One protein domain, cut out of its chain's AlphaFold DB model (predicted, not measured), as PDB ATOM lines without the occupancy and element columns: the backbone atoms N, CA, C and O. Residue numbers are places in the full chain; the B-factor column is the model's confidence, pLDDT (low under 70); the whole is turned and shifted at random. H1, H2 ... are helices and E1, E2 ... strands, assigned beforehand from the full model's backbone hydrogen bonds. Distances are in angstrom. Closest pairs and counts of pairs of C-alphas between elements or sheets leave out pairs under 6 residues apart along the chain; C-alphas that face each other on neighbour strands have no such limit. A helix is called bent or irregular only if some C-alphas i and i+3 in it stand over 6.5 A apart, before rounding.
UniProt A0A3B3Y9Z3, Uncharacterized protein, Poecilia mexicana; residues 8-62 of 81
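AT A GLANCE: This is residues 8 to 62 of the 81 residues of an uncharacterized protein of Poecilia mexicana (UniProt A0A3B3Y9Z3). One long helix, H2, runs along most of a narrow rod, and a small two-stranded sheet, E1 and E2, packs along one side of it with residues 37 to 52 of H2 nearest to the strands. Beyond the other end of the sheet, the short irregular helix H1 and the links before and after it make one end of the rod. The printed part has 55 residues, with two named helices and two named strands in the order E1, H1, H2, E2, and the class is mixed, helices and strands. The sheet, in the order E1, E2, is parallel. The whole is only just loose, close to compact, with a radius of gyration of the C-alphas of 12.6 A, and the C-alphas span 41 by 16 by 15 A.

IN THESE COORDINATES: E1 is residues 8 to 11, 9.7 A from first to last C-alpha, and C-alpha 8 is at (98.972, 102.589, 75.850). H1 is residues 21 to 27, 10.0 A long; it is irregular, with C-alphas 23 and 26 at 7.3 A. H2 is residues 31 to 54, 34.8 A long, from C-alpha 31 at (121.587, 94.829, 84.245). H2 has a kink of 31 degrees near residue 48, and it is irregular, with C-alphas 50 and 53 at 7.4 A. E2 is residues 57 to 61, 12.6 A long, and C-alpha 61 is at (104.861, 104.894, 84.403).

HOW THE PARTS SIT: E1 and E2 are parallel neighbours, with 8 degrees between their directions. The C-alphas of Asn 10 and Ala 60, which face each other, are 4.5 A apart. N 10 and O 59 are within hydrogen-bond range at 2.8 A, and so are N 61 and O 10 at 3.0 A. E1, H1, H2 and E2 form a strand-helix-strand unit, two parallel neighbour strands with helices between them in the chain, and its crossover is right-handed. The closest C-alphas of H2 and E2 are those of Ala 48 and Val 58, 4.9 A apart. The closest C-alphas of H2 and E1 are those of Thr 44 and Asn 10, 7.0 A apart. H1 is apart from E2 and from H2. In H2, 18 of 20 O i to N i+4 pairs are within hydrogen-bond range; in H1, 1 of 3 is, beside 2 of 4 O i to N i+3 pairs.

THE WHOLE: The outline is a rod, and the two C-alphas farthest apart, those of Gln 26 and Arg 54, are 41.0 A apart. The printed part has no cut. The links H1 to H2 and H2 to E2 are tight, and the link E1 to H1, with 9 residues, is short. The mean pLDDT of the printed part is 96.9, and no printed residue is under 70.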
ATOM      1  N   ILE A   8      97.978 103.625  75.567       98.25
ATOM      2  CA  ILE A   8      98.972 102.589  75.850       98.25
ATOM      3  C   ILE A   8      99.780 103.064  77.057       98.25
ATOM      4  O   ILE A   8     100.433 104.108  77.006       98.25
ATOM      5  N   ILE A   9      99.726 102.302  78.149       98.38
ATOM      6  CA  ILE A   9     100.450 102.607  79.386       98.38
ATOM      7  C   ILE A   9     101.498 101.522  79.612       98.38
ATOM      8  O   ILE A   9     101.181 100.397  79.994       98.38
ATOM      9  N   ASN A  10     102.758 101.863  79.372       98.69
ATOM     10  CA  ASN A  10     103.877 100.951  79.549       98.69
ATOM     11  C   ASN A  10     104.340 100.958  81.016       98.69
ATOM     12  O   ASN A  10     104.735 101.986  81.567       98.69
ATOM     13  N   MET A  11     104.333  99.791  81.661       98.44
ATOM     14  CA  MET A  11     104.800  99.649  83.045       98.44
ATOM     15  C   MET A  11     106.330  99.640  83.098       98.44
ATOM     16  O   MET A  11     106.972  98.628  82.797       98.44
ATOM     17  N   SER A  12     106.920 100.765  83.490       98.19
ATOM     18  CA  SER A  12     108.364 100.971  83.611       98.19
ATOM     19  C   SER A  12     108.820 101.005  85.080       98.19
ATOM     20  O   SER A  12     108.128 100.546  85.987       98.19
ATOM     21  N   THR A  13     110.034 101.490  85.332       97.06
ATOM     22  CA  THR A  13     110.656 101.581  86.657       97.06
ATOM     23  C   THR A  13     111.596 102.781  86.727       97.06
ATOM     24  O   THR A  13     112.205 103.153  85.724       97.06
ATOM     25  N   VAL A  14     111.782 103.362  87.915       96.06
ATOM     26  CA  VAL A  14     112.788 104.417  88.128       96.06
ATOM     27  C   VAL A  14     114.209 103.941  87.796       96.06
ATOM     28  O   VAL A  14     115.027 104.733  87.330       96.06
ATOM     29  N   LEU A  15     114.485 102.637  87.934       96.38
ATOM     30  CA  LEU A  15     115.791 102.034  87.638       96.38
ATOM     31  C   LEU A  15     116.176 102.096  86.148       96.38
ATOM     32  O   LEU A  15     117.343 101.900  85.814       96.38
ATOM     33  N   ALA A  16     115.211 102.370  85.265       97.31
ATOM     34  CA  ALA A  16     115.410 102.545  83.828       97.31
ATOM     35  C   ALA A  16     115.921 103.944  83.453       97.31
ATOM     36  O   ALA A  16     116.258 104.197  82.297       97.31
ATOM     37  N   SER A  17     115.935 104.886  84.401       97.12
ATOM     38  CA  SER A  17     116.432 106.232  84.150       97.12
ATOM     39  C   SER A  17     117.952 106.217  84.027       97.12
ATOM     40  O   SER A  17     118.661 106.040  85.015       97.12
ATOM     41  N   VAL A  18     118.453 106.479  82.818       97.25
ATOM     42  CA  VAL A  18     119.893 106.658  82.571       97.25
ATOM     43  C   VAL A  18     120.444 107.803  83.426       97.25
ATOM     44  O   VAL A  18     121.492 107.656  84.047       97.25
ATOM     45  N   LYS A  19     119.688 108.904  83.553       98.00
ATOM     46  CA  LYS A  19     120.065 110.063  84.376       98.00
ATOM     47  C   LYS A  19     120.219 109.707  85.860       98.00
ATOM     48  O   LYS A  19     121.183 110.137  86.475       98.00
ATOM     49  N   LYS A  20     119.298 108.918  86.427       96.44
ATOM     50  CA  LYS A  20     119.351 108.492  87.841       96.44
ATOM     51  C   LYS A  20     120.159 107.209  88.061       96.44
ATOM     52  O   LYS A  20     120.133 106.646  89.155       96.44
ATOM     53  N   CYS A  21     120.849 106.696  87.041       96.31
ATOM     54  CA  CYS A  21     121.629 105.469  87.176       96.31
ATOM     55  C   CYS A  21     122.678 105.578  88.301       96.31
ATOM     56  O   CYS A  21     122.658 104.704  89.164       96.31
ATOM     57  N   PRO A  22     123.489 106.654  88.411       96.19
ATOM     58  CA  PRO A  22     124.479 106.770  89.488       96.19
ATOM     59  C   PRO A  22     123.872 106.714  90.900       96.19
ATOM     60  O   PRO A  22     124.442 106.086  91.786       96.19
ATOM     61  N   GLU A  23     122.692 107.306  91.092       94.88
ATOM     62  CA  GLU A  23     121.973 107.329  92.375       94.88
ATOM     63  C   GLU A  23     121.361 105.966  92.725       94.88
ATOM     64  O   GLU A  23     121.310 105.568  93.885       94.88
ATOM     65  N   THR A  24     120.875 105.238  91.718       93.81
ATOM     66  CA  THR A  24     120.076 104.023  91.933       93.81
ATOM     67  C   THR A  24     120.864 102.733  91.748       93.81
ATOM     68  O   THR A  24     120.363 101.675  92.126       93.81
ATOM     69  N   PHE A  25     122.052 102.763  91.133       94.56
ATOM     70  CA  PHE A  25     122.787 101.558  90.730       94.56
ATOM     71  C   PHE A  25     123.119 100.653  91.917       94.56
ATOM     72  O   PHE A  25     122.858  99.452  91.858       94.56
ATOM     73  N   GLN A  26     123.586 101.244  93.020       93.31
ATOM     74  CA  GLN A  26     123.965 100.505  94.227       93.31
ATOM     75  C   GLN A  26     122.779  99.822  94.919       93.31
ATOM     76  O   GLN A  26     122.963  98.803  95.570       93.31
ATOM     77  N   MET A  27     121.555 100.327  94.732       85.75
ATOM     78  CA  MET A  27     120.357  99.705  95.305       85.75
ATOM     79  C   MET A  27     119.993  98.393  94.599       85.75
ATOM     80  O   MET A  27     119.409  97.509  95.217       85.75
ATOM     81  N   ALA A  28     120.294  98.272  93.300       84.19
ATOM     82  CA  ALA A  28     119.962  97.086  92.516       84.19
ATOM     83  C   ALA A  28     120.757  97.015  91.201       84.19
ATOM     84  O   ALA A  28     120.388  97.639  90.200       84.19
ATOM     85  N   GLN A  29     121.802  96.192  91.151       93.38
ATOM     86  CA  GLN A  29     122.672  96.025  89.976       93.38
ATOM     87  C   GLN A  29     122.086  95.044  88.935       93.38
ATOM     88  O   GLN A  29     122.756  94.156  88.418       93.38
ATOM     89  N   MET A  30     120.795  95.177  88.626       93.06
ATOM     90  CA  MET A  30     120.067  94.263  87.738       93.06
ATOM     91  C   MET A  30     120.182  94.693  86.270       93.06
ATOM     92  O   MET A  30     119.257  95.299  85.726       93.06
ATOM     93  N   TYR A  31     121.313  94.396  85.623       96.50
ATOM     94  CA  TYR A  31     121.587  94.829  84.245       96.50
ATOM     95  C   TYR A  31     120.452  94.500  83.258       96.50
ATOM     96  O   TYR A  31     119.946  95.445  82.650       96.50
ATOM     97  N   PRO A  32     119.956  93.246  83.136       97.81
ATOM     98  CA  PRO A  32     118.912  92.923  82.155       97.81
ATOM     99  C   PRO A  32     117.581  93.633  82.439       97.81
ATOM    100  O   PRO A  32     116.868  94.053  81.526       97.81
ATOM    101  N   TYR A  33     117.240  93.810  83.718       96.62
ATOM    102  CA  TYR A  33     116.015  94.500  84.115       96.62
ATOM    103  C   TYR A  33     116.090  96.000  83.799       96.62
ATOM    104  O   TYR A  33     115.149  96.576  83.257       96.62
ATOM    105  N   ARG A  34     117.233  96.638  84.077       97.44
ATOM    106  CA  ARG A  34     117.460  98.054  83.755       97.44
ATOM    107  C   ARG A  34     117.454  98.301  82.254       97.44
ATOM    108  O   ARG A  34     116.756  99.204  81.801       97.44
ATOM    109  N   THR A  35     118.199  97.505  81.487       98.19
ATOM    110  CA  THR A  35     118.319  97.693  80.036       98.19
ATOM    111  C   THR A  35     116.996  97.439  79.325       98.19
ATOM    112  O   THR A  35     116.599  98.255  78.498       98.19
ATOM    113  N   SER A  36     116.256  96.388  79.694       98.50
ATOM    114  CA  SER A  36     114.929  96.120  79.116       98.50
ATOM    115  C   SER A  36     113.930  97.245  79.398       98.50
ATOM    116  O   SER A  36     113.187  97.649  78.506       98.50
ATOM    117  N   LYS A  37     113.928  97.813  80.611       98.38
ATOM    118  CA  LYS A  37     113.039  98.931  80.950       98.38
ATOM    119  C   LYS A  37     113.502 100.267  80.356       98.38
ATOM    120  O   LYS A  37     112.659 101.095  80.021       98.38
ATOM    121  N   ALA A  38     114.804 100.470  80.148       98.56
ATOM    122  CA  ALA A  38     115.315 101.613  79.390       98.56
ATOM    123  C   ALA A  38     114.920 101.520  77.905       98.56
ATOM    124  O   ALA A  38     114.455 102.505  77.331       98.56
ATOM    125  N   ALA A  39     115.005 100.326  77.310       98.81
ATOM    126  CA  ALA A  39     114.498 100.067  75.965       98.81
ATOM    127  C   ALA A  39     112.977 100.291  75.879       98.81
ATOM    128  O   ALA A  39     112.511 100.925  74.937       98.81
ATOM    129  N   LEU A  40     112.206  99.871  76.892       98.88
ATOM    130  CA  LEU A  40     110.765 100.147  76.981       98.88
ATOM    131  C   LEU A  40     110.459 101.655  77.037       98.88
ATOM    132  O   LEU A  40     109.485 102.102  76.431       98.88
ATOM    133  N   ASN A  41     111.283 102.452  77.722       98.81
ATOM    134  CA  ASN A  41     111.133 103.910  77.728       98.81
ATOM    135  C   ASN A  41     111.358 104.504  76.330       98.81
ATOM    136  O   ASN A  41     110.577 105.350  75.907       98.81
ATOM    137  N   MET A  42     112.367 104.032  75.590       98.81
ATOM    138  CA  MET A  42     112.577 104.462  74.202       98.81
ATOM    139  C   MET A  42     111.414 104.036  73.297       98.81
ATOM    140  O   MET A  42     110.877 104.863  72.566       98.81
ATOM    141  N   LEU A  43     110.956 102.783  73.409       98.88
ATOM    142  CA  LEU A  43     109.785 102.290  72.679       98.88
ATOM    143  C   LEU A  43     108.553 103.162  72.938       98.88
ATOM    144  O   LEU A  43     107.813 103.469  72.011       98.88
ATOM    145  N   THR A  44     108.353 103.593  74.183       98.88
ATOM    146  CA  THR A  44     107.253 104.489  74.558       98.88
ATOM    147  C   THR A  44     107.333 105.816  73.800       98.88
ATOM    148  O   THR A  44     106.314 106.274  73.291       98.88
ATOM    149  N   CYS A  45     108.523 106.418  73.687       98.75
ATOM    150  CA  CYS A  45     108.720 107.639  72.903       98.75
ATOM    151  C   CYS A  45     108.417 107.415  71.415       98.75
ATOM    152  O   CYS A  45     107.688 108.205  70.823       98.75
ATOM    153  N   CYS A  46     108.921 106.325  70.826       98.88
ATOM    154  CA  CYS A  46     108.643 105.988  69.428       98.88
ATOM    155  C   CYS A  46     107.139 105.799  69.180       98.88
ATOM    156  O   CYS A  46     106.572 106.445  68.307       98.88
ATOM    157  N   GLN A  47     106.462 105.000  70.012       98.69
ATOM    158  CA  GLN A  47     105.016 104.778  69.915       98.69
ATOM    159  C   GLN A  47     104.203 106.069  70.095       98.69
ATOM    160  O   GLN A  47     103.160 106.228  69.460       98.69
ATOM    161  N   ALA A  48     104.651 106.980  70.965       98.69
ATOM    162  CA  ALA A  48     103.996 108.269  71.165       98.69
ATOM    163  C   ALA A  48     104.043 109.132  69.898       98.69
ATOM    164  O   ALA A  48     103.025 109.727  69.550       98.69
ATOM    165  N   GLU A  49     105.177 109.166  69.193       98.69
ATOM    166  CA  GLU A  49     105.288 109.871  67.910       98.69
ATOM    167  C   GLU A  49     104.486 109.165  66.808       98.69
ATOM    168  O   GLU A  49     103.676 109.807  66.133       98.69
ATOM    169  N   ASP A  50     104.609 107.840  66.690       98.56
ATOM    170  CA  ASP A  50     103.922 107.047  65.664       98.56
ATOM    171  C   ASP A  50     102.396 107.183  65.754       98.56
ATOM    172  O   ASP A  50     101.699 107.349  64.748       98.56
ATOM    173  N   PHE A  51     101.840 107.138  66.969       98.19
ATOM    174  CA  PHE A  51     100.392 107.143  67.180       98.19
ATOM    175  C   PHE A  51      99.796 108.520  67.474       98.19
ATOM    176  O   PHE A  51      98.573 108.637  67.622       98.19
ATOM    177  N   LYS A  52     100.617 109.575  67.474       96.69
ATOM    178  CA  LYS A  52     100.194 110.962  67.708       96.69
ATOM    179  C   LYS A  52      99.035 111.383  66.807       96.69
ATOM    180  O   LYS A  52      98.034 111.909  67.288       96.69
ATOM    181  N   HIS A  53      99.131 111.084  65.509       96.69
ATOM    182  CA  HIS A  53      98.115 111.434  64.509       96.69
ATOM    183  C   HIS A  53      96.773 110.706  64.715       96.69
ATOM    184  O   HIS A  53      95.739 111.163  64.236       96.69
ATOM    185  N   ARG A  54      96.774 109.588  65.454       96.12
ATOM    186  CA  ARG A  54      95.578 108.802  65.792       96.12
ATOM    187  C   ARG A  54      94.945 109.232  67.116       96.12
ATOM    188  O   ARG A  54      93.944 108.650  67.522       96.12
ATOM    189  N   GLY A  55      95.534 110.210  67.810       95.50
ATOM    190  CA  GLY A  55      95.060 110.671  69.114       95.50
ATOM    191  C   GLY A  55      95.175 109.619  70.224       95.50
ATOM    192  O   GLY A  55      94.404 109.674  71.184       95.50
ATOM    193  N   ILE A  56      96.096 108.655  70.095       97.19
ATOM    194  CA  ILE A  56      96.350 107.631  71.118       97.19
ATOM    195  C   ILE A  56      97.386 108.174  72.102       97.19
ATOM    196  O   ILE A  56      98.492 108.540  71.709       97.19
ATOM    197  N   LEU A  57      97.039 108.205  73.389       97.44
ATOM    198  CA  LEU A  57      97.995 108.549  74.442       97.44
ATOM    199  C   LEU A  57      98.970 107.388  74.640       97.44
ATOM    200  O   LEU A  57      98.536 106.273  74.909       97.44
ATOM    201  N   VAL A  58     100.272 107.648  74.593       98.69
ATOM    202  CA  VAL A  58     101.285 106.655  74.962       98.69
ATOM    203  C   VAL A  58     102.184 107.232  76.041       98.69
ATOM    204  O   VAL A  58     102.691 108.342  75.902       98.69
ATOM    205  N   THR A  59     102.351 106.505  77.142       98.50
ATOM    206  CA  THR A  59     103.227 106.929  78.239       98.50
ATOM    207  C   THR A  59     103.773 105.736  79.013       98.50
ATOM    208  O   THR A  59     103.218 104.638  78.966       98.50
ATOM    209  N   ALA A  60     104.868 105.959  79.736       98.56
ATOM    210  CA  ALA A  60     105.483 104.989  80.625       98.56
ATOM    211  C   ALA A  60     105.365 105.472  82.070       98.56
ATOM    212  O   ALA A  60     105.623 106.638  82.362       98.56
ATOM    213  N   ILE A  61     105.015 104.566  82.983       98.19
ATOM    214  CA  ILE A  61     104.861 104.894  84.403       98.19
ATOM    215  C   ILE A  61     105.743 104.010  85.274       98.19
ATOM    216  O   ILE A  61     105.872 102.810  85.043       98.19
ATOM    217  N   HIS A  62     106.343 104.604  86.301       96.50
ATOM    218  CA  HIS A  62     106.930 103.859  87.405       96.50
ATOM    219  C   HIS A  62     105.853 103.677  88.485       96.50
ATOM    220  O   HIS A  62     105.376 104.684  89.004       96.50
TER     221      HIS A  62